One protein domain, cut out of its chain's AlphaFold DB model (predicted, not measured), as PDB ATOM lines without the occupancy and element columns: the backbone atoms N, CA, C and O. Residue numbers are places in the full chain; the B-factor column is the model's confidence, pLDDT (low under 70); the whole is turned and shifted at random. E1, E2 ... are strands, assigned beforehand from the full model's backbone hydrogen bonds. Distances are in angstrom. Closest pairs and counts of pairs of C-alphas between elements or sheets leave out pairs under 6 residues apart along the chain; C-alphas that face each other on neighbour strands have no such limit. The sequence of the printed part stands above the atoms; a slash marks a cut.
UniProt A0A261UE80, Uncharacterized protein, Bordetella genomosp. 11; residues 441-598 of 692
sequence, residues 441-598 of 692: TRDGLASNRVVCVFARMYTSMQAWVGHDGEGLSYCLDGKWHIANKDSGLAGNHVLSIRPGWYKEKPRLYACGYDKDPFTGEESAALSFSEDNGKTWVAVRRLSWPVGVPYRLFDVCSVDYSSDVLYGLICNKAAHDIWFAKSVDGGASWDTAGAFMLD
ATOM      1  N   THR A 441     159.127 136.384 177.100       97.00
ATOM      2  CA  THR A 441     158.910 137.655 176.383       97.00
ATOM      3  C   THR A 441     159.466 138.888 177.108       97.00
ATOM      4  O   THR A 441     159.818 139.865 176.453       97.00
ATOM      5  N   ARG A 442     159.624 138.859 178.442       97.00
ATOM      6  CA  ARG A 442     160.276 139.948 179.204       97.00
ATOM      7  C   ARG A 442     161.787 140.019 178.978       97.00
ATOM      8  O   ARG A 442     162.376 141.078 179.165       97.00
ATOM      9  N   ASP A 443     162.385 138.906 178.571       97.00
ATOM     10  CA  ASP A 443     163.825 138.725 178.378       97.00
ATOM     11  C   ASP A 443     164.228 138.843 176.896       97.00
ATOM     12  O   ASP A 443     165.411 138.772 176.565       97.00
ATOM     13  N   GLY A 444     163.249 139.042 176.001       97.12
ATOM     14  CA  GLY A 444     163.445 139.221 174.560       97.12
ATOM     15  C   GLY A 444     163.028 138.035 173.681       97.12
ATOM     16  O   GLY A 444     163.329 138.049 172.487       97.12
ATOM     17  N   LEU A 445     162.338 137.018 174.216       97.94
ATOM     18  CA  LEU A 445     161.689 136.010 173.364       97.94
ATOM     19  C   LEU A 445     160.518 136.622 172.574       97.94
ATOM     20  O   LEU A 445     159.823 137.505 173.071       97.94
ATOM     21  N   ALA A 446     160.267 136.115 171.366       97.19
ATOM     22  CA  ALA A 446     159.147 136.545 170.526       97.19
ATOM     23  C   ALA A 446     157.794 136.067 171.079       97.19
ATOM     24  O   ALA A 446     156.815 136.807 171.033       97.19
ATOM     25  N   SER A 447     157.761 134.862 171.655       97.19
ATOM     26  CA  SER A 447     156.618 134.317 172.385       97.19
ATOM     27  C   SER A 447     157.062 133.621 173.668       97.19
ATOM     28  O   SER A 447     158.231 133.272 173.845       97.19
ATOM     29  N   ASN A 448     156.110 133.400 174.574       96.31
ATOM     30  CA  ASN A 448     156.298 132.465 175.684       96.31
ATOM     31  C   ASN A 448     156.024 131.020 175.242       96.31
ATOM     32  O   ASN A 448     156.458 130.100 175.921       96.31
ATOM     33  N   ARG A 449     155.309 130.806 174.129       95.88
ATOM     34  CA  ARG A 449     154.941 129.468 173.667       95.88
ATOM     35  C   ARG A 449     156.019 128.892 172.757       95.88
ATOM     36  O   ARG A 449     155.938 128.981 171.533       95.88
ATOM     37  N   VAL A 450     157.034 128.303 173.381       97.19
ATOM     38  CA  VAL A 450     158.178 127.726 172.676       97.19
ATOM     39  C   VAL A 450     157.849 126.299 172.245       97.19
ATOM     40  O   VAL A 450     157.533 125.447 173.076       97.19
ATOM     41  N   VAL A 451     157.920 126.039 170.940       94.75
ATOM     42  CA  VAL A 451     157.543 124.764 170.303       94.75
ATOM     43  C   VAL A 451     158.747 123.852 170.097       94.75
ATOM     44  O   VAL A 451     158.635 122.645 170.290       94.75
ATOM     45  N   CYS A 452     159.896 124.413 169.719       94.56
ATOM     46  CA  CYS A 452     161.116 123.650 169.463       94.56
ATOM     47  C   CYS A 452     162.370 124.379 169.948       94.56
ATOM     48  O   CYS A 452     162.384 125.606 170.079       94.56
ATOM     49  N   VAL A 453     163.435 123.619 170.201       95.38
ATOM     50  CA  VAL A 453     164.723 124.143 170.662       95.38
ATOM     51  C   VAL A 453     165.904 123.467 169.967       95.38
ATOM     52  O   VAL A 453     165.988 122.245 169.840       95.38
ATOM     53  N   PHE A 454     166.881 124.292 169.602       93.88
ATOM     54  CA  PHE A 454     168.248 123.893 169.307       93.88
ATOM     55  C   PHE A 454     169.214 124.758 170.128       93.88
ATOM     56  O   PHE A 454     169.031 125.969 170.225       93.88
ATOM     57  N   ALA A 455     170.252 124.169 170.725       90.69
ATOM     58  CA  ALA A 455     171.222 124.923 171.521       90.69
ATOM     59  C   ALA A 455     172.654 124.400 171.349       90.69
ATOM     60  O   ALA A 455     172.888 123.260 170.955       90.69
ATOM     61  N   ARG A 456     173.636 125.245 171.656       88.31
ATOM     62  CA  ARG A 456     175.057 124.898 171.755       88.31
ATOM     63  C   ARG A 456     175.689 125.692 172.889       88.31
ATOM     64  O   ARG A 456     175.258 126.799 173.202       88.31
ATOM     65  N   MET A 457     176.744 125.140 173.471       82.19
ATOM     66  CA  MET A 457     177.548 125.831 174.470       82.19
ATOM     67  C   MET A 457     179.012 125.790 174.032       82.19
ATOM     68  O   MET A 457     179.612 124.718 173.973       82.19
ATOM     69  N   TYR A 458     179.560 126.959 173.699       78.75
ATOM     70  CA  TYR A 458     180.995 127.150 173.462       78.75
ATOM     71  C   TYR A 458     181.574 127.921 174.658       78.75
ATOM     72  O   TYR A 458     181.623 127.391 175.764       78.75
ATOM     73  N   THR A 459     181.946 129.189 174.475       81.75
ATOM     74  CA  THR A 459     182.275 130.132 175.560       81.75
ATOM     75  C   THR A 459     181.035 130.770 176.191       81.75
ATOM     76  O   THR A 459     181.077 131.205 177.338       81.75
ATOM     77  N   SER A 460     179.934 130.836 175.443       87.06
ATOM     78  CA  SER A 460     178.643 131.404 175.834       87.06
ATOM     79  C   SER A 460     177.502 130.490 175.368       87.06
ATOM     80  O   SER A 460     177.698 129.617 174.513       87.06
ATOM     81  N   MET A 461     176.311 130.681 175.947       89.88
ATOM     82  CA  MET A 461     175.088 130.019 175.489       89.88
ATOM     83  C   MET A 461     174.729 130.547 174.101       89.88
ATOM     84  O   MET A 461     174.572 131.756 173.920       89.88
ATOM     85  N   GLN A 462     174.552 129.636 173.149       93.31
ATOM     86  CA  GLN A 462     173.921 129.914 171.867       93.31
ATOM     87  C   GLN A 462     172.651 129.071 171.780       93.31
ATOM     88  O   GLN A 462     172.697 127.854 171.963       93.31
ATOM     89  N   ALA A 463     171.511 129.705 171.546       95.38
ATOM     90  CA  ALA A 463     170.220 129.024 171.508       95.38
ATOM     91  C   ALA A 463     169.377 129.563 170.356       95.38
ATOM     92  O   ALA A 463     169.443 130.748 170.053       95.38
ATOM     93  N   TRP A 464     168.570 128.703 169.751       97.12
ATOM     94  CA  TRP A 464     167.583 129.033 168.732       97.12
ATOM     95  C   TRP A 464     166.297 128.307 169.117       97.12
ATOM     96  O   TRP A 464     166.306 127.092 169.329       97.12
ATOM     97  N   VAL A 465     165.206 129.049 169.266       97.44
ATOM     98  CA  VAL A 465     163.930 128.547 169.775       97.44
ATOM     99  C   VAL A 465     162.794 128.991 168.859       97.44
ATOM    100  O   VAL A 465     162.709 130.166 168.502       97.44
ATOM    101  N   GLY A 466     161.958 128.047 168.431       97.06
ATOM    102  CA  GLY A 466     160.840 128.295 167.519       97.06
ATOM    103  C   GLY A 466     159.525 128.491 168.266       97.06
ATOM    104  O   GLY A 466     159.296 127.838 169.287       97.06
ATOM    105  N   HIS A 467     158.669 129.374 167.755       96.75
ATOM    106  CA  HIS A 467     157.392 129.766 168.364       96.75
ATOM    107  C   HIS A 467     156.197 129.419 167.463       96.75
ATOM    108  O   HIS A 467     156.352 129.214 166.256       96.75
ATOM    109  N   ASP A 468     154.994 129.374 168.041       91.69
ATOM    110  CA  ASP A 468     153.743 129.070 167.324       91.69
ATOM    111  C   ASP A 468     153.041 130.326 166.765       91.69
ATOM    112  O   ASP A 468     151.865 130.567 167.045       91.69
ATOM    113  N   GLY A 469     153.743 131.106 165.935       92.38
ATOM    114  CA  GLY A 469     153.160 132.237 165.190       92.38
ATOM    115  C   GLY A 469     153.985 133.525 165.180       92.38
ATOM    116  O   GLY A 469     153.681 134.441 164.413       92.38
ATOM    117  N   GLU A 470     155.047 133.596 165.983       96.00
ATOM    118  CA  GLU A 470     155.897 134.781 166.171       96.00
ATOM    119  C   GLU A 470     157.322 134.623 165.598       96.00
ATOM    120  O   GLU A 470     158.139 135.538 165.689       96.00
ATOM    121  N   GLY A 471     157.615 133.484 164.962       96.25
ATOM    122  CA  GLY A 471     158.883 133.182 164.300       96.25
ATOM    123  C   GLY A 471     159.842 132.378 165.174       96.25
ATOM    124  O   GLY A 471     159.485 131.358 165.764       96.25
ATOM    125  N   LEU A 472     161.090 132.829 165.227       97.06
ATOM    126  CA  LEU A 472     162.208 132.212 165.928       97.06
ATOM    127  C   LEU A 472     162.884 133.268 166.806       97.06
ATOM    128  O   LEU A 472     163.147 134.381 166.357       97.06
ATOM    129  N   SER A 473     163.227 132.923 168.044       97.94
ATOM    130  CA  SER A 473     164.168 133.720 168.839       97.94
ATOM    131  C   SER A 473     165.522 133.040 168.882       97.94
ATOM    132  O   SER A 473     165.602 131.818 168.972       97.94
ATOM    133  N   TYR A 474     166.592 133.823 168.845       96.50
ATOM    134  CA  TYR A 474     167.943 133.304 168.981       96.50
ATOM    135  C   TYR A 474     168.759 134.118 169.978       96.50
ATOM    136  O   TYR A 474     168.641 135.339 170.043       96.50
ATOM    137  N   CYS A 475     169.569 133.431 170.776       95.94
ATOM    138  CA  CYS A 475     170.471 134.032 171.741       95.94
ATOM    139  C   CYS A 475     171.905 133.914 171.234       95.94
ATOM    140  O   CYS A 475     172.387 132.805 170.997       95.94
ATOM    141  N   LEU A 476     172.580 135.053 171.088       91.38
ATOM    142  CA  LEU A 476     174.015 135.142 170.830       91.38
ATOM    143  C   LEU A 476     174.621 136.103 171.852       91.38
ATOM    144  O   LEU A 476     174.051 137.152 172.144       91.38
ATOM    145  N   ASP A 477     175.758 135.719 172.428       89.00
ATOM    146  CA  ASP A 477     176.502 136.523 173.408       89.00
ATOM    147  C   ASP A 477     175.637 137.046 174.576       89.00
ATOM    148  O   ASP A 477     175.820 138.153 175.084       89.00
ATOM    149  N   GLY A 478     174.674 136.220 175.006       90.56
ATOM    150  CA  GLY A 478     173.756 136.506 176.112       90.56
ATOM    151  C   GLY A 478     172.601 137.456 175.777       90.56
ATOM    152  O   GLY A 478     171.889 137.866 176.692       90.56
ATOM    153  N   LYS A 479     172.399 137.819 174.505       95.06
ATOM    154  CA  LYS A 479     171.306 138.691 174.053       95.06
ATOM    155  C   LYS A 479     170.340 137.943 173.149       95.06
ATOM    156  O   LYS A 479     170.765 137.281 172.205       95.06
ATOM    157  N   TRP A 480     169.048 138.094 173.426       97.00
ATOM    158  CA  TRP A 480     167.985 137.578 172.573       97.00
ATOM    159  C   TRP A 480     167.705 138.513 171.396       97.00
ATOM    160  O   TRP A 480     167.642 139.735 171.532       97.00
ATOM    161  N   HIS A 481     167.519 137.895 170.240       96.56
ATOM    162  CA  HIS A 481     167.143 138.489 168.971       96.56
ATOM    163  C   HIS A 481     165.934 137.732 168.414       96.56
ATOM    164  O   HIS A 481     165.705 136.570 168.760       96.56
ATOM    165  N   ILE A 482     165.165 138.378 167.539       97.25
ATOM    166  CA  ILE A 482     163.979 137.796 166.904       97.25
ATOM    167  C   ILE A 482     164.222 137.726 165.397       97.25
ATOM    168  O   ILE A 482     164.693 138.692 164.799       97.25
ATOM    169  N   ALA A 483     163.883 136.584 164.806       96.88
ATOM    170  CA  ALA A 483     163.745 136.388 163.376       96.88
ATOM    171  C   ALA A 483     162.297 135.981 163.059       96.88
ATOM    172  O   ALA A 483     161.761 135.037 163.631       96.88
ATOM    173  N   ASN A 484     161.661 136.692 162.140       96.19
ATOM    174  CA  ASN A 484     160.326 136.438 161.601       96.19
ATOM    175  C   ASN A 484     160.345 136.632 160.065       96.19
ATOM    176  O   ASN A 484     161.414 136.841 159.475       96.19
ATOM    177  N   LYS A 485     159.179 136.587 159.408       93.81
ATOM    178  CA  LYS A 485     159.032 136.903 157.972       93.81
ATOM    179  C   LYS A 485     159.703 138.200 157.535       93.81
ATOM    180  O   LYS A 485     160.422 138.205 156.539       93.81
ATOM    181  N   ASP A 486     159.487 139.278 158.282       93.50
ATOM    182  CA  ASP A 486     159.972 140.620 157.937       93.50
ATOM    183  C   ASP A 486     161.511 140.699 157.985       93.50
ATOM    184  O   ASP A 486     162.118 141.577 157.375       93.50
ATOM    185  N   SER A 487     162.148 139.735 158.661       92.62
ATOM    186  CA  SER A 487     163.602 139.523 158.712       92.62
ATOM    187  C   SER A 487     164.116 138.321 157.895       92.62
ATOM    188  O   SER A 487     165.268 137.920 158.061       92.62
ATOM    189  N   GLY A 488     163.287 137.726 157.026       92.50
ATOM    190  CA  GLY A 488     163.715 136.708 156.057       92.50
ATOM    191  C   GLY A 488     163.337 135.249 156.342       92.50
ATOM    192  O   GLY A 488     163.781 134.377 155.595       92.50
ATOM    193  N   LEU A 489     162.515 134.937 157.357       95.19
ATOM    194  CA  LEU A 489     161.930 133.588 157.476       95.19
ATOM    195  C   LEU A 489     160.811 133.357 156.443       95.19
ATOM    196  O   LEU A 489     160.053 134.259 156.100       95.19
ATOM    197  N   ALA A 490     160.643 132.114 155.994       91.50
ATOM    198  CA  ALA A 490     159.551 131.719 155.097       91.50
ATOM    199  C   ALA A 490     158.165 131.642 155.778       91.50
ATOM    200  O   ALA A 490     157.147 131.582 155.089       91.50
ATOM    201  N   GLY A 491     158.114 131.626 157.112       92.38
ATOM    202  CA  GLY A 491     156.894 131.520 157.914       92.38
ATOM    203  C   GLY A 491     157.168 131.817 159.387       92.38
ATOM    204  O   GLY A 491     158.322 131.795 159.817       92.38
ATOM    205  N   ASN A 492     156.113 132.111 160.154       94.81
ATOM    206  CA  ASN A 492     156.240 132.460 161.573       94.81
ATOM    207  C   ASN A 492     155.901 131.304 162.542       94.81
ATOM    208  O   ASN A 492     156.118 131.457 163.739       94.81
ATOM    209  N   HIS A 493     155.385 130.161 162.075       93.88
ATOM    210  CA  HIS A 493     155.225 128.975 162.924       93.88
ATOM    211  C   HIS A 493     156.445 128.074 162.723       93.88
ATOM    212  O   HIS A 493     156.580 127.450 161.670       93.88
ATOM    213  N   VAL A 494     157.354 128.031 163.702       94.94
ATOM    214  CA  VAL A 494     158.632 127.305 163.599       94.94
ATOM    215  C   VAL A 494     158.577 126.044 164.463       94.94
ATOM    216  O   VAL A 494     158.664 126.101 165.690       94.94
ATOM    217  N   LEU A 495     158.415 124.898 163.799       91.75
ATOM    218  CA  LEU A 495     158.165 123.588 164.407       91.75
ATOM    219  C   LEU A 495     159.437 122.778 164.679       91.75
ATOM    220  O   LEU A 495     159.438 121.956 165.593       91.75
ATOM    221  N   SER A 496     160.514 123.006 163.922       91.50
ATOM    222  CA  SER A 496     161.826 122.415 164.199       91.50
ATOM    223  C   SER A 496     162.964 123.316 163.721       91.50
ATOM    224  O   SER A 496     162.834 124.088 162.766       91.50
ATOM    225  N   ILE A 497     164.098 123.208 164.416       93.44
ATOM    226  CA  ILE A 497     165.354 123.889 164.109       93.44
ATOM    227  C   ILE A 497     166.456 122.834 164.128       93.44
ATOM    228  O   ILE A 497     166.645 122.147 165.136       93.44
ATOM    229  N   ARG A 498     167.190 122.692 163.022       89.94
ATOM    230  CA  ARG A 498     168.190 121.631 162.845       89.94
ATOM    231  C   ARG A 498     169.503 122.169 162.277       89.94
ATOM    232  O   ARG A 498     169.482 122.973 161.345       89.94
ATOM    233  N   PRO A 499     170.662 121.723 162.792       88.94
ATOM    234  CA  PRO A 499     171.918 121.887 162.085       88.94
ATOM    235  C   PRO A 499     171.952 120.925 160.893       88.94
ATOM    236  O   PRO A 499     171.512 119.782 160.999       88.94
ATOM    237  N   GLY A 500     172.510 121.369 159.776       84.12
ATOM    238  CA  GLY A 500     172.732 120.539 158.599       84.12
ATOM    239  C   GLY A 500     173.938 121.021 157.807       84.12
ATOM    240  O   GLY A 500     174.535 122.051 158.128       84.12
ATOM    241  N   TRP A 501     174.278 120.274 156.766       79.81
ATOM    242  CA  TRP A 501     175.305 120.638 155.799       79.81
ATOM    243  C   TRP A 501     174.697 120.632 154.403       79.81
ATOM    244  O   TRP A 501     173.792 119.851 154.113       79.81
ATOM    245  N   TYR A 502     175.153 121.557 153.564       79.25
ATOM    246  CA  TYR A 502     174.799 121.612 152.151       79.25
ATOM    247  C   TYR A 502     175.911 122.341 151.398       79.25
ATOM    248  O   TYR A 502     176.278 123.453 151.788       79.25
ATOM    249  N   LYS A 503     176.452 121.733 150.340       81.25
ATOM    250  CA  LYS A 503     177.592 122.237 149.556       81.25
ATOM    251  C   LYS A 503     178.773 122.632 150.432       81.25
ATOM    252  O   LYS A 503     179.246 123.764 150.373       81.25
ATOM    253  N   GLU A 504     179.171 121.703 151.304       79.00
ATOM    254  CA  GLU A 504     180.275 121.834 152.270       79.00
ATOM    255  C   GLU A 504     180.132 123.001 153.270       79.00
ATOM    256  O   GLU A 504     181.045 123.280 154.049       79.00
ATOM    257  N   LYS A 505     178.975 123.674 153.313       82.38
ATOM    258  CA  LYS A 505     178.697 124.753 154.261       82.38
ATOM    259  C   LYS A 505     177.834 124.264 155.425       82.38
ATOM    260  O   LYS A 505     176.781 123.666 155.179       82.38
ATOM    261  N   PRO A 506     178.196 124.585 156.680       86.69
ATOM    262  CA  PRO A 506     177.299 124.394 157.806       86.69
ATOM    263  C   PRO A 506     176.124 125.369 157.694       86.69
ATOM    264  O   PRO A 506     176.302 126.564 157.456       86.69
ATOM    265  N   ARG A 507     174.911 124.860 157.901       91.12
ATOM    266  CA  ARG A 507     173.672 125.639 157.910       91.12
ATOM    267  C   ARG A 507     172.848 125.344 159.155       91.12
ATOM    268  O   ARG A 507     172.882 124.241 159.703       91.12
ATOM    269  N   LEU A 508     172.071 126.333 159.580       92.69
ATOM    270  CA  LEU A 508     170.904 126.111 160.430       92.69
ATOM    271  C   LEU A 508     169.666 126.146 159.545       92.69
ATOM    272  O   LEU A 508     169.493 127.096 158.787       92.69
ATOM    273  N   TYR A 509     168.817 125.136 159.655       92.94
ATOM    274  CA  TYR A 509     167.509 125.076 159.019       92.94
ATOM    275  C   TYR A 509     166.432 125.349 160.065       92.94
ATOM    276  O   TYR A 509     166.503 124.819 161.172       92.94
ATOM    277  N   ALA A 510     165.441 126.160 159.708       93.94
ATOM    278  CA  ALA A 510     164.227 126.382 160.482       93.94
ATOM    279  C   ALA A 510     163.030 126.032 159.597       93.94
ATOM    280  O   ALA A 510     162.875 126.596 158.509       93.94
ATOM    281  N   CYS A 511     162.202 125.091 160.042       92.25
ATOM    282  CA  CYS A 511     161.046 124.616 159.292       92.25
ATOM    283  C   CYS A 511     159.761 124.648 160.119       92.25
ATOM    284  O   CYS A 511     159.781 124.665 161.351       92.25
ATOM    285  N   GLY A 512     158.637 124.672 159.416       89.12
ATOM    286  CA  GLY A 512     157.312 124.677 160.012       89.12
ATOM    287  C   GLY A 512     156.265 125.036 158.973       89.12
ATOM    288  O   GLY A 512     156.180 124.416 157.906       89.12
ATOM    289  N   TYR A 513     155.468 126.055 159.270       89.75
ATOM    290  CA  TYR A 513     154.476 126.568 158.339       89.75
ATOM    291  C   TYR A 513     154.303 128.082 158.437       89.75
ATOM    292  O   TYR A 513     154.733 128.765 159.370       89.75
ATOM    293  N   ASP A 514     153.655 128.606 157.416       89.44
ATOM    294  CA  ASP A 514     153.089 129.931 157.399       89.44
ATOM    295  C   ASP A 514     151.567 129.829 157.363       89.44
ATOM    296  O   ASP A 514     151.037 128.979 156.653       89.44
ATOM    297  N   LYS A 515     150.871 130.691 158.100       87.12
ATOM    298  CA  LYS A 515     149.413 130.755 158.112       87.12
ATOM    299  C   LYS A 515     148.954 132.088 157.540       87.12
ATOM    300  O   LYS A 515     149.368 133.145 158.020       87.12
ATOM    301  N   ASP A 516     148.101 132.042 156.526       82.88
ATOM    302  CA  ASP A 516     147.459 133.246 156.013       82.88
ATOM    303  C   ASP A 516     146.459 133.785 157.058       82.88
ATOM    304  O   ASP A 516     145.610 133.029 157.539       82.88
ATOM    305  N   PRO A 517     146.544 135.067 157.458       82.12
ATOM    306  CA  PRO A 517     145.689 135.614 158.509       82.12
ATOM    307  C   PRO A 517     144.242 135.866 158.053       82.12
ATOM    308  O   PRO A 517     143.382 136.073 158.908       82.12
ATOM    309  N   PHE A 518     143.962 135.859 156.745       82.62
ATOM    310  CA  PHE A 518     142.636 136.105 156.174       82.62
ATOM    311  C   PHE A 518     141.932 134.811 155.762       82.62
ATOM    312  O   PHE A 518     140.754 134.643 156.073       82.62
ATOM    313  N   THR A 519     142.628 133.893 155.081       82.19
ATOM    314  CA  THR A 519     142.050 132.602 154.650       82.19
ATOM    315  C   THR A 519     142.207 131.505 155.702       82.19
ATOM    316  O   THR A 519     141.446 130.541 155.711       82.19
ATOM    317  N   GLY A 520     143.177 131.643 156.612       82.31
ATOM    318  CA  GLY A 520     143.538 130.609 157.580       82.31
ATOM    319  C   GLY A 520     144.320 129.435 156.983       82.31
ATOM    320  O   GLY A 520     144.643 128.508 157.729       82.31
ATOM    321  N   GLU A 521     144.626 129.464 155.682       80.88
ATOM    322  CA  GLU A 521     145.372 128.420 154.978       80.88
ATOM    323  C   GLU A 521     146.812 128.319 155.493       80.88
ATOM    324  O   GLU A 521     147.474 129.327 155.743       80.88
ATOM    325  N   GLU A 522     147.305 127.088 155.635       83.56
ATOM    326  CA  GLU A 522     148.657 126.796 156.117       83.56
ATOM    327  C   GLU A 522     149.539 126.319 154.944       83.56
ATOM    328  O   GLU A 522     149.181 125.390 154.218       83.56
ATOM    329  N   SER A 523     150.694 126.958 154.747       82.12
ATOM    330  CA  SER A 523     151.697 126.627 153.727       82.12
ATOM    331  C   SER A 523     152.997 126.166 154.378       82.12
ATOM    332  O   SER A 523     153.522 126.854 155.251       82.12
ATOM    333  N   ALA A 524     153.575 125.057 153.916       84.88
ATOM    334  CA  ALA A 524     154.852 124.568 154.427       84.88
ATOM    335  C   ALA A 524     155.982 125.596 154.203       84.88
ATOM    336  O   ALA A 524     156.165 126.122 153.098       84.88
ATOM    337  N   ALA A 525     156.740 125.873 155.266       88.50
ATOM    338  CA  ALA A 525     157.758 126.918 155.308       88.50
ATOM    339  C   ALA A 525     159.131 126.340 155.675       88.50
ATOM    340  O   ALA A 525     159.254 125.560 156.622       88.50
ATOM    341  N   LEU A 526     160.165 126.765 154.945       92.19
ATOM    342  CA  LEU A 526     161.557 126.400 155.182       92.19
ATOM    343  C   LEU A 526     162.453 127.627 155.041       92.19
ATOM    344  O   LEU A 526     162.347 128.380 154.078       92.19
ATOM    345  N   SER A 527     163.370 127.813 155.980       94.12
ATOM    346  CA  SER A 527     164.397 128.855 155.925       94.12
ATOM    347  C   SER A 527     165.744 128.248 156.288       94.12
ATOM    348  O   SER A 527     165.792 127.299 157.074       94.12
ATOM    349  N   PHE A 528     166.838 128.803 155.772       94.06
ATOM    350  CA  PHE A 528     168.179 128.467 156.254       94.06
ATOM    351  C   PHE A 528     168.994 129.709 156.610       94.06
ATOM    352  O   PHE A 528     168.694 130.818 156.177       94.06
ATOM    353  N   SER A 529     170.053 129.498 157.381       94.88
ATOM    354  CA  SER A 529     171.068 130.490 157.712       94.88
ATOM    355  C   SER A 529     172.466 129.889 157.551       94.88
ATOM    356  O   SER A 529     172.710 128.768 157.999       94.88
ATOM    357  N   GLU A 530     173.379 130.640 156.928       94.12
ATOM    358  CA  GLU A 530     174.814 130.308 156.809       94.12
ATOM    359  C   GLU A 530     175.683 131.035 157.860       94.12
ATOM    360  O   GLU A 530     176.890 130.817 157.917       94.12
ATOM    361  N   ASP A 531     175.098 131.891 158.712       92.56
ATOM    362  CA  ASP A 531     175.821 132.784 159.637       92.56
ATOM    363  C   ASP A 531     175.471 132.571 161.125       92.56
ATOM    364  O   ASP A 531     175.620 133.470 161.960       92.56
ATOM    365  N   ASN A 532     175.050 131.345 161.465       88.56
ATOM    366  CA  ASN A 532     174.553 130.930 162.784       88.56
ATOM    367  C   ASN A 532     173.268 131.662 163.232       88.56
ATOM    368  O   ASN A 532     173.058 131.922 164.417       88.56
ATOM    369  N   GLY A 533     172.372 131.946 162.288       90.69
ATOM    370  CA  GLY A 533     171.020 132.450 162.542       90.69
ATOM    371  C   GLY A 533     170.916 133.965 162.694       90.69
ATOM    372  O   GLY A 533     169.869 134.432 163.136       90.69
ATOM    373  N   LYS A 534     171.961 134.729 162.341       90.50
ATOM    374  CA  LYS A 534     171.923 136.202 162.351       90.50
ATOM    375  C   LYS A 534     171.093 136.735 161.186       90.50
ATOM    376  O   LYS A 534     170.314 137.667 161.368       90.50
ATOM    377  N   THR A 535     171.235 136.122 160.015       94.88
ATOM    378  CA  THR A 535     170.394 136.342 158.838       94.88
ATOM    379  C   THR A 535     169.765 135.031 158.381       94.88
ATOM    380  O   THR A 535     170.327 133.949 158.573       94.88
ATOM    381  N   TRP A 536     168.577 135.132 157.789       94.81
ATOM    382  CA  TRP A 536     167.805 133.995 157.304       94.81
ATOM    383  C   TRP A 536     167.404 134.200 155.849       94.81
ATOM    384  O   TRP A 536     167.046 135.299 155.431       94.81
ATOM    385  N   VAL A 537     167.462 133.115 155.083       94.12
ATOM    386  CA  VAL A 537     167.039 133.051 153.689       94.12
ATOM    387  C   VAL A 537     165.832 132.126 153.609       94.12
ATOM    388  O   VAL A 537     165.943 130.918 153.837       94.12
ATOM    389  N   ALA A 538     164.678 132.700 153.278       91.38
ATOM    390  CA  ALA A 538     163.465 131.957 152.985       91.38
ATOM    391  C   ALA A 538     163.671 131.084 151.740       91.38
ATOM    392  O   ALA A 538     163.889 131.580 150.630       91.38
ATOM    393  N   VAL A 539     163.544 129.774 151.915       81.31
ATOM    394  CA  VAL A 539     163.411 128.836 150.808       81.31
ATOM    395  C   VAL A 539     161.939 128.866 150.406       81.31
ATOM    396  O   VAL A 539     161.060 128.564 151.212       81.31
ATOM    397  N   ARG A 540     161.685 129.363 149.190       63.41
ATOM    398  CA  ARG A 540     160.368 129.745 148.641       63.41
ATOM    399  C   ARG A 540     159.228 128.817 149.097       63.41
ATOM    400  O   ARG A 540     159.368 127.608 148.959       63.41
ATOM    401  N   ARG A 541     158.095 129.390 149.562       60.44
ATOM    402  CA  ARG A 541     156.881 128.656 150.008       60.44
ATOM    403  C   ARG A 541     156.643 127.406 149.155       60.44
ATOM    404  O   ARG A 541     156.419 127.516 147.944       60.44
ATOM    405  N   LEU A 542     156.677 126.240 149.799       62.88
ATOM    406  CA  LEU A 542     156.598 124.953 149.117       62.88
ATOM    407  C   LEU A 542     155.193 124.781 148.536       62.88
ATOM    408  O   LEU A 542     154.215 124.599 149.260       62.88
ATOM    409  N   SER A 543     155.105 124.925 147.216       52.88
ATOM    410  CA  SER A 543     153.845 124.984 146.479       52.88
ATOM    411  C   SER A 543     153.456 123.582 146.017       52.88
ATOM    412  O   SER A 543     153.837 123.152 144.930       52.88
ATOM    413  N   TRP A 544     152.733 122.863 146.871       60.69
ATOM    414  CA  TRP A 544     152.178 121.542 146.566       60.69
ATOM    415  C   TRP A 544     150.946 121.651 145.648       60.69
ATOM    416  O   TRP A 544     150.343 122.727 145.578       60.69
ATOM    417  N   PRO A 545     150.550 120.577 144.935       50.59
ATOM    418  CA  PRO A 545     149.353 120.576 144.095       50.59
ATOM    419  C   PRO A 545     148.082 120.963 144.877       50.59
ATOM    420  O   PRO A 545     147.563 120.193 145.674       50.59
ATOM    421  N   VAL A 546     147.648 122.201 144.630       43.44
ATOM    422  CA  VAL A 546     146.413 122.917 145.007       43.44
ATOM    423  C   VAL A 546     145.437 122.224 145.978       43.44
ATOM    424  O   VAL A 546     144.776 121.251 145.626       43.44
ATOM    425  N   GLY A 547     145.187 122.881 147.120       53.41
ATOM    426  CA  GLY A 547     143.894 122.808 147.821       53.41
ATOM    427  C   GLY A 547     143.902 122.313 149.267       53.41
ATOM    428  O   GLY A 547     142.834 122.266 149.874       53.41
ATOM    429  N   VAL A 548     145.055 121.943 149.835       56.88
ATOM    430  CA  VAL A 548     145.116 121.311 151.165       56.88
ATOM    431  C   VAL A 548     146.265 121.882 152.019       56.88
ATOM    432  O   VAL A 548     147.349 122.097 151.477       56.88
ATOM    433  N   PRO A 549     146.068 122.163 153.327       61.31
ATOM    434  CA  PRO A 549     147.119 122.709 154.189       61.31
ATOM    435  C   PRO A 549     148.240 121.704 154.499       61.31
ATOM    436  O   PRO A 549     147.991 120.623 155.043       61.31
ATOM    437  N   TYR A 550     149.483 122.118 154.237       71.44
ATOM    438  CA  TYR A 550     150.697 121.332 154.490       71.44
ATOM    439  C   TYR A 550     151.594 121.983 155.549       71.44
ATOM    440  O   TYR A 550     151.781 123.201 155.569       71.44
ATOM    441  N   ARG A 551     152.226 121.153 156.383       78.38
ATOM    442  CA  ARG A 551     153.217 121.549 157.399       78.38
ATOM    443  C   ARG A 551     154.523 120.787 157.185       78.38
ATOM    444  O   ARG A 551     154.481 119.581 156.960       78.38
ATOM    445  N   LEU A 552     155.667 121.462 157.301       74.44
ATOM    446  CA  LEU A 552     156.991 120.827 157.304       74.44
ATOM    447  C   LEU A 552     157.465 120.682 158.756       74.44
ATOM    448  O   LEU A 552     157.856 121.661 159.385       74.44
ATOM    449  N   PHE A 553     157.381 119.474 159.306       75.69
ATOM    450  CA  PHE A 553     157.624 119.206 160.726       75.69
ATOM    451  C   PHE A 553     159.109 119.169 161.082       75.69
ATOM    452  O   PHE A 553     159.501 119.738 162.098       75.69
ATOM    453  N   ASP A 554     159.936 118.528 160.257       80.38
ATOM    454  CA  ASP A 554     161.377 118.424 160.496       80.38
ATOM    455  C   ASP A 554     162.160 118.323 159.181       80.38
ATOM    456  O   ASP A 554     161.616 117.887 158.163       80.38
ATOM    457  N   VAL A 555     163.439 118.708 159.209       79.69
ATOM    458  CA  VAL A 555     164.376 118.584 158.078       79.69
ATOM    459  C   VAL A 555     165.738 118.118 158.577       79.69
ATOM    460  O   VAL A 555     166.328 118.747 159.450       79.69
ATOM    461  N   CYS A 556     166.282 117.057 157.986       79.50
ATOM    462  CA  CYS A 556     167.614 116.545 158.301       79.50
ATOM    463  C   CYS A 556     168.497 116.412 157.051       79.50
ATOM    464  O   CYS A 556     168.009 116.271 155.932       79.50
ATOM    465  N   SER A 557     169.811 116.454 157.266       73.19
ATOM    466  CA  SER A 557     170.837 116.009 156.319       73.19
ATOM    467  C   SER A 557     171.460 114.740 156.907       73.19
ATOM    468  O   SER A 557     171.618 114.658 158.128       73.19
ATOM    469  N   VAL A 558     171.737 113.741 156.067       56.28
ATOM    470  CA  VAL A 558     172.145 112.397 156.524       56.28
ATOM    471  C   VAL A 558     173.663 112.294 156.693       56.28
ATOM    472  O   VAL A 558     174.127 111.557 157.558       56.28
ATOM    473  N   ASP A 559     174.432 113.065 155.922       58.16
ATOM    474  CA  ASP A 559     175.886 113.142 156.044       58.16
ATOM    475  C   ASP A 559     176.444 114.513 155.615       58.16
ATOM    476  O   ASP A 559     175.889 115.183 154.742       58.16
ATOM    477  N   TYR A 560     177.591 114.878 156.191       57.50
ATOM    478  CA  TYR A 560     178.390 116.072 155.902       57.50
ATOM    479  C   TYR A 560     178.758 116.217 154.416       57.50
ATOM    480  O   TYR A 560     178.913 117.345 153.948       57.50
ATOM    481  N   SER A 561     178.898 115.103 153.684       56.59
ATOM    482  CA  SER A 561     179.207 115.095 152.244       56.59
ATOM    483  C   SER A 561     177.976 115.154 151.333       56.59
ATOM    484  O   SER A 561     178.103 115.372 150.128       56.59
ATOM    485  N   SER A 562     176.774 114.946 151.881       59.44
ATOM    486  CA  SER A 562     175.558 114.797 151.084       59.44
ATOM    487  C   SER A 562     174.880 116.144 150.822       59.44
ATOM    488  O   SER A 562     174.358 116.786 151.732       59.44
ATOM    489  N   ASP A 563     174.779 116.533 149.548       78.06
ATOM    490  CA  ASP A 563     173.965 117.665 149.062       78.06
ATOM    491  C   ASP A 563     172.445 117.381 149.145       78.06
ATOM    492  O   ASP A 563     171.650 117.814 148.312       78.06
ATOM    493  N   VAL A 564     172.021 116.610 150.148       81.12
ATOM    494  CA  VAL A 564     170.680 116.043 150.261       81.12
ATOM    495  C   VAL A 564     170.054 116.417 151.597       81.12
ATOM    496  O   VAL A 564     170.620 116.179 152.664       81.12
ATOM    497  N   LEU A 565     168.836 116.947 151.524       79.88
ATOM    498  CA  LEU A 565     167.949 117.124 152.666       79.88
ATOM    499  C   LEU A 565     166.784 116.137 152.577       79.88
ATOM    500  O   LEU A 565     166.265 115.865 151.494       79.88
ATOM    501  N   TYR A 566     166.337 115.658 153.729       81.81
ATOM    502  CA  TYR A 566     165.121 114.871 153.889       81.81
ATOM    503  C   TYR A 566     164.167 115.630 154.806       81.81
ATOM    504  O   TYR A 566     164.589 116.158 155.837       81.81
ATOM    505  N   GLY A 567     162.898 115.709 154.418       77.44
ATOM    506  CA  GLY A 567     161.875 116.512 155.079       77.44
ATOM    507  C   GLY A 567     160.659 115.671 155.436       77.44
ATOM    508  O   GLY A 567     160.194 114.876 154.616       77.44
ATOM    509  N   LEU A 568     160.144 115.863 156.652       79.31
ATOM    510  CA  LEU A 568     158.901 115.252 157.114       79.31
ATOM    511  C   LEU A 568     157.754 116.245 156.920       79.31
ATOM    512  O   LEU A 568     157.715 117.290 157.571       79.31
ATOM    513  N   ILE A 569     156.828 115.929 156.024       73.88
ATOM    514  CA  ILE A 569     155.711 116.797 155.645       73.88
ATOM    515  C   ILE A 569     154.414 116.122 156.074       73.88
ATOM    516  O   ILE A 569     154.254 114.927 155.862       73.88
ATOM    517  N   CYS A 570     153.462 116.864 156.635       71.69
ATOM    518  CA  CYS A 570     152.115 116.340 156.863       71.69
ATOM    519  C   CYS A 570     151.041 117.201 156.204       71.69
ATOM    520  O   CYS A 570     151.138 118.431 156.146       71.69
ATOM    521  N   ASN A 571     150.017 116.507 155.712       72.00
ATOM    522  CA  ASN A 571     148.763 117.061 155.241       72.00
ATOM    523  C   ASN A 571     147.768 117.041 156.408       72.00
ATOM    524  O   ASN A 571     147.315 115.980 156.837       72.00
ATOM    525  N   LYS A 572     147.409 118.219 156.921       65.62
ATOM    526  CA  LYS A 572     146.565 118.327 158.120       65.62
ATOM    527  C   LYS A 572     145.121 117.869 157.888       65.62
ATOM    528  O   LYS A 572     144.481 117.428 158.833       65.62
ATOM    529  N   ALA A 573     144.597 118.006 156.668       64.94
ATOM    530  CA  ALA A 573     143.193 117.700 156.378       64.94
ATOM    531  C   ALA A 573     142.968 116.245 155.938       64.94
ATOM    532  O   ALA A 573     141.874 115.726 156.128       64.94
ATOM    533  N   ALA A 574     143.984 115.595 155.364       59.34
ATOM    534  CA  ALA A 574     143.933 114.171 155.023       59.34
ATOM    535  C   ALA A 574     144.517 113.253 156.113       59.34
ATOM    536  O   ALA A 574     144.322 112.049 156.043       59.34
ATOM    537  N   HIS A 575     145.207 113.817 157.115       60.78
ATOM    538  CA  HIS A 575     145.985 113.101 158.138       60.78
ATOM    539  C   HIS A 575     147.215 112.327 157.609       60.78
ATOM    540  O   HIS A 575     147.846 111.588 158.363       60.78
ATOM    541  N   ASP A 576     147.627 112.560 156.359       63.12
ATOM    542  CA  ASP A 576     148.797 111.906 155.765       63.12
ATOM    543  C   ASP A 576     150.130 112.480 156.279       63.12
ATOM    544  O   ASP A 576     150.302 113.702 156.388       63.12
ATOM    545  N   ILE A 577     151.129 111.607 156.451       65.06
ATOM    546  CA  ILE A 577     152.540 111.972 156.651       65.06
ATOM    547  C   ILE A 577     153.371 111.449 155.469       65.06
ATOM    548  O   ILE A 577     153.246 110.293 155.066       65.06
ATOM    549  N   TRP A 578     154.233 112.317 154.939       65.38
ATOM    550  CA  TRP A 578     155.057 112.134 153.749       65.38
ATOM    551  C   TRP A 578     156.534 112.358 154.090       65.38
ATOM    552  O   TRP A 578     156.885 113.332 154.762       65.38
ATOM    553  N   PHE A 579     157.412 111.512 153.555       72.38
ATOM    554  CA  PHE A 579     158.847 111.790 153.486       72.38
ATOM    555  C   PHE A 579     159.186 112.335 152.102       72.38
ATOM    556  O   PHE A 579     158.880 111.696 151.099       72.38
ATOM    557  N   ALA A 580     159.839 113.492 152.041       72.50
ATOM    558  CA  ALA A 580     160.304 114.084 150.792       72.50
ATOM    559  C   ALA A 580     161.826 114.256 150.795       72.50
ATOM    560  O   ALA A 580     162.436 114.491 151.841       72.50
ATOM    561  N   LYS A 581     162.438 114.173 149.611       81.88
ATOM    562  CA  LYS A 581     163.877 114.381 149.399       81.88
ATOM    563  C   LYS A 581     164.110 115.672 148.622       81.88
ATOM    564  O   LYS A 581     163.429 115.933 147.641       81.88
ATOM    565  N   SER A 582     165.111 116.453 149.004       82.50
ATOM    566  CA  SER A 582     165.577 117.615 148.250       82.50
ATOM    567  C   SER A 582     167.071 117.496 147.965       82.50
ATOM    568  O   SER A 582     167.838 117.086 148.831       82.50
ATOM    569  N   VAL A 583     167.482 117.856 146.747       84.94
ATOM    570  CA  VAL A 583     168.890 117.860 146.287       84.94
ATOM    571  C   VAL A 583     169.410 119.274 145.977       84.94
ATOM    572  O   VAL A 583     170.568 119.480 145.619       84.94
ATOM    573  N   ASP A 584     168.553 120.285 146.120       83.00
ATOM    574  CA  ASP A 584     168.833 121.691 145.805       83.00
ATOM    575  C   ASP A 584     168.820 122.596 147.053       83.00
ATOM    576  O   ASP A 584     168.723 123.820 146.960       83.00
ATOM    577  N   GLY A 585     168.960 121.992 148.238       80.44
ATOM    578  CA  GLY A 585     169.004 122.702 149.517       80.44
ATOM    579  C   GLY A 585     167.625 123.084 150.060       80.44
ATOM    580  O   GLY A 585     167.540 123.966 150.915       80.44
ATOM    581  N   GLY A 586     166.570 122.416 149.584       78.62
ATOM    582  CA  GLY A 586     165.179 122.566 150.013       78.62
ATOM    583  C   GLY A 586     164.297 123.365 149.051       78.62
ATOM    584  O   GLY A 586     163.143 123.622 149.391       78.62
ATOM    585  N   ALA A 587     164.823 123.812 147.905       80.38
ATOM    586  CA  ALA A 587     164.117 124.682 146.960       80.38
ATOM    587  C   ALA A 587     163.076 123.923 146.118       80.38
ATOM    588  O   ALA A 587     162.049 124.494 145.748       80.38
ATOM    589  N   SER A 588     163.304 122.634 145.885       79.81
ATOM    590  CA  SER A 588     162.331 121.666 145.395       79.81
ATOM    591  C   SER A 588     162.389 120.385 146.226       79.81
ATOM    592  O   SER A 588     163.404 120.064 146.852       79.81
ATOM    593  N   TRP A 589     161.265 119.673 146.256       76.44
ATOM    594  CA  TRP A 589     161.077 118.458 147.039       76.44
ATOM    595  C   TRP A 589     160.474 117.377 146.154       76.44
ATOM    596  O   TRP A 589     159.395 117.553 145.592       76.44
ATOM    597  N   ASP A 590     161.187 116.266 146.043       73.06
ATOM    598  CA  ASP A 590     160.756 115.064 145.352       73.06
ATOM    599  C   ASP A 590     159.968 114.171 146.323       73.06
ATOM    600  O   ASP A 590     160.505 113.689 147.328       73.06
ATOM    601  N   THR A 591     158.684 113.976 146.021       63.00
ATOM    602  CA  THR A 591     157.791 113.004 146.672       63.00
ATOM    603  C   THR A 591     157.528 111.770 145.809       63.00
ATOM    604  O   THR A 591     156.760 110.906 146.221       63.00
ATOM    605  N   ALA A 592     158.188 111.602 144.656       45.81
ATOM    606  CA  ALA A 592     158.018 110.436 143.778       45.81
ATOM    607  C   ALA A 592     158.625 109.127 144.336       45.81
ATOM    608  O   ALA A 592     158.670 108.113 143.643       45.81
ATOM    609  N   GLY A 593     159.074 109.138 145.596       44.16
ATOM    610  CA  GLY A 593     159.382 107.959 146.413       44.16
ATOM    611  C   GLY A 593     158.787 108.034 147.827       44.16
ATOM    612  O   GLY A 593     159.257 107.340 148.726       44.16
ATOM    613  N   ALA A 594     157.802 108.908 148.055       39.84
ATOM    614  CA  ALA A 594     157.147 109.060 149.346       39.84
ATOM    615  C   ALA A 594     156.120 107.940 149.556       39.84
ATOM    616  O   ALA A 594     155.084 107.895 148.895       39.84
ATOM    617  N   PHE A 595     156.379 107.058 150.517       39.72
ATOM    618  CA  PHE A 595     155.349 106.157 151.024       39.72
ATOM    619  C   PHE A 595     154.399 106.962 151.915       39.72
ATOM    620  O   PHE A 595     154.858 107.618 152.854       39.72
ATOM    621  N   MET A 596     153.088 106.900 151.655       35.34
ATOM    622  CA  MET A 596     152.119 107.356 152.649       35.34
ATOM    623  C   MET A 596     152.225 106.446 153.868       35.34
ATOM    624  O   MET A 596     152.054 105.229 153.756       35.34
ATOM    625  N   LEU A 597     152.465 107.030 155.039       35.66
ATOM    626  CA  LEU A 597     152.196 106.336 156.289       35.66
ATOM    627  C   LEU A 597     150.671 106.367 156.476       35.66
ATOM    628  O   LEU A 597     150.145 107.348 156.993       35.66
ATOM    629  N   ASP A 598     149.975 105.344 155.960       31.81
ATOM    630  CA  ASP A 598     148.503 105.273 155.830       31.81
ATOM    631  C   ASP A 598     147.828 105.069 157.209       31.81
ATOM    632  O   ASP A 598     147.233 104.033 157.520       31.81
TER     633      ASP A 598
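What this domain is: This is residues 441 to 598 of the 692 residues of an uncharacterized protein of Bordetella genomosp. 11 (UniProt A0A261UE80). Three strongly twisted antiparallel sheets form a stack: E5 to E8 make the middle layer, with E1 to E4 on one side of it and E9 to E11 on the other. The faces overlap in part, the first sheet meeting E5 mainly through E1 and E2, the last covering E5, E6 and E7 mainly with E9. The printed part has 158 residues, no named helix and eleven strands, E1 to E11, whose sheet orders follow the chain. The class is all strand, though under half of the residues, 78, are in named elements. The whole is compact, with a radius of gyration of the C-alphas of 15.3 A and spans of 44 by 41 by 25 A.

How they stand to each other: E5, residues 493 to 502, E6, 505 to 515, E7, 522 to 529, and E8, 537 to 539, form a meander, each strand the antiparallel neighbour of the one before. E5 bends by 68 degrees at residue 499. N 498 and O 509 are 2.9 A apart across E5 and E6, N 510 and O 527 2.9 A across E6 and E7, and N 539 and O 526 2.8 A across E7 and E8. A second meander holds E1, residues 450 to 457, E2, 461 to 467, E3, 472 to 476, and E4, 479 to 483. N 454 and O 464 of E1 and E2 are 2.9 A apart, N 465 and O 473 of E2 and E3 2.8 A, and N 474 and O 481 of E3 and E4 2.9 A. This sheet and that of E5 to E8 are face to face, their best planes 24 degrees apart. The closest C-alphas of E2 and E5 are those of Gly 466 and Val 494, 4.6 A. E9, residues 550 to 557, E10, 565 to 571, and E11, 577 to 582, form a third meander, with N 553 and O 568 at 2.8 A and N 567 and O 580 at 2.9 A. Its sheet faces that of E5 to E8, and the closest C-alphas of E7 and E9 are those of Ala 524 and Arg 551, 4.5 A. E1 and E9 are apart.

Where its parts are: E1 begins at C-alpha 450, (158.178, 127.726, 172.676), and E11 ends at C-alpha 582, (165.577, 117.615, 148.250). E6 is 30.1 A long, E5 23.5 A, E7 22.8 A and E9 20.9 A.

The domain as a whole: The C-alphas farthest apart, of Thr 459 and Gly 547, are 47.9 A apart. The printed part has no cut and no long link; residues 583 to 598 hold no named element. Mean pLDDT of the printed part is 81.8, with residues 540 to 549, 558 to 562, 572 to 578 and 591 to 598 under 70.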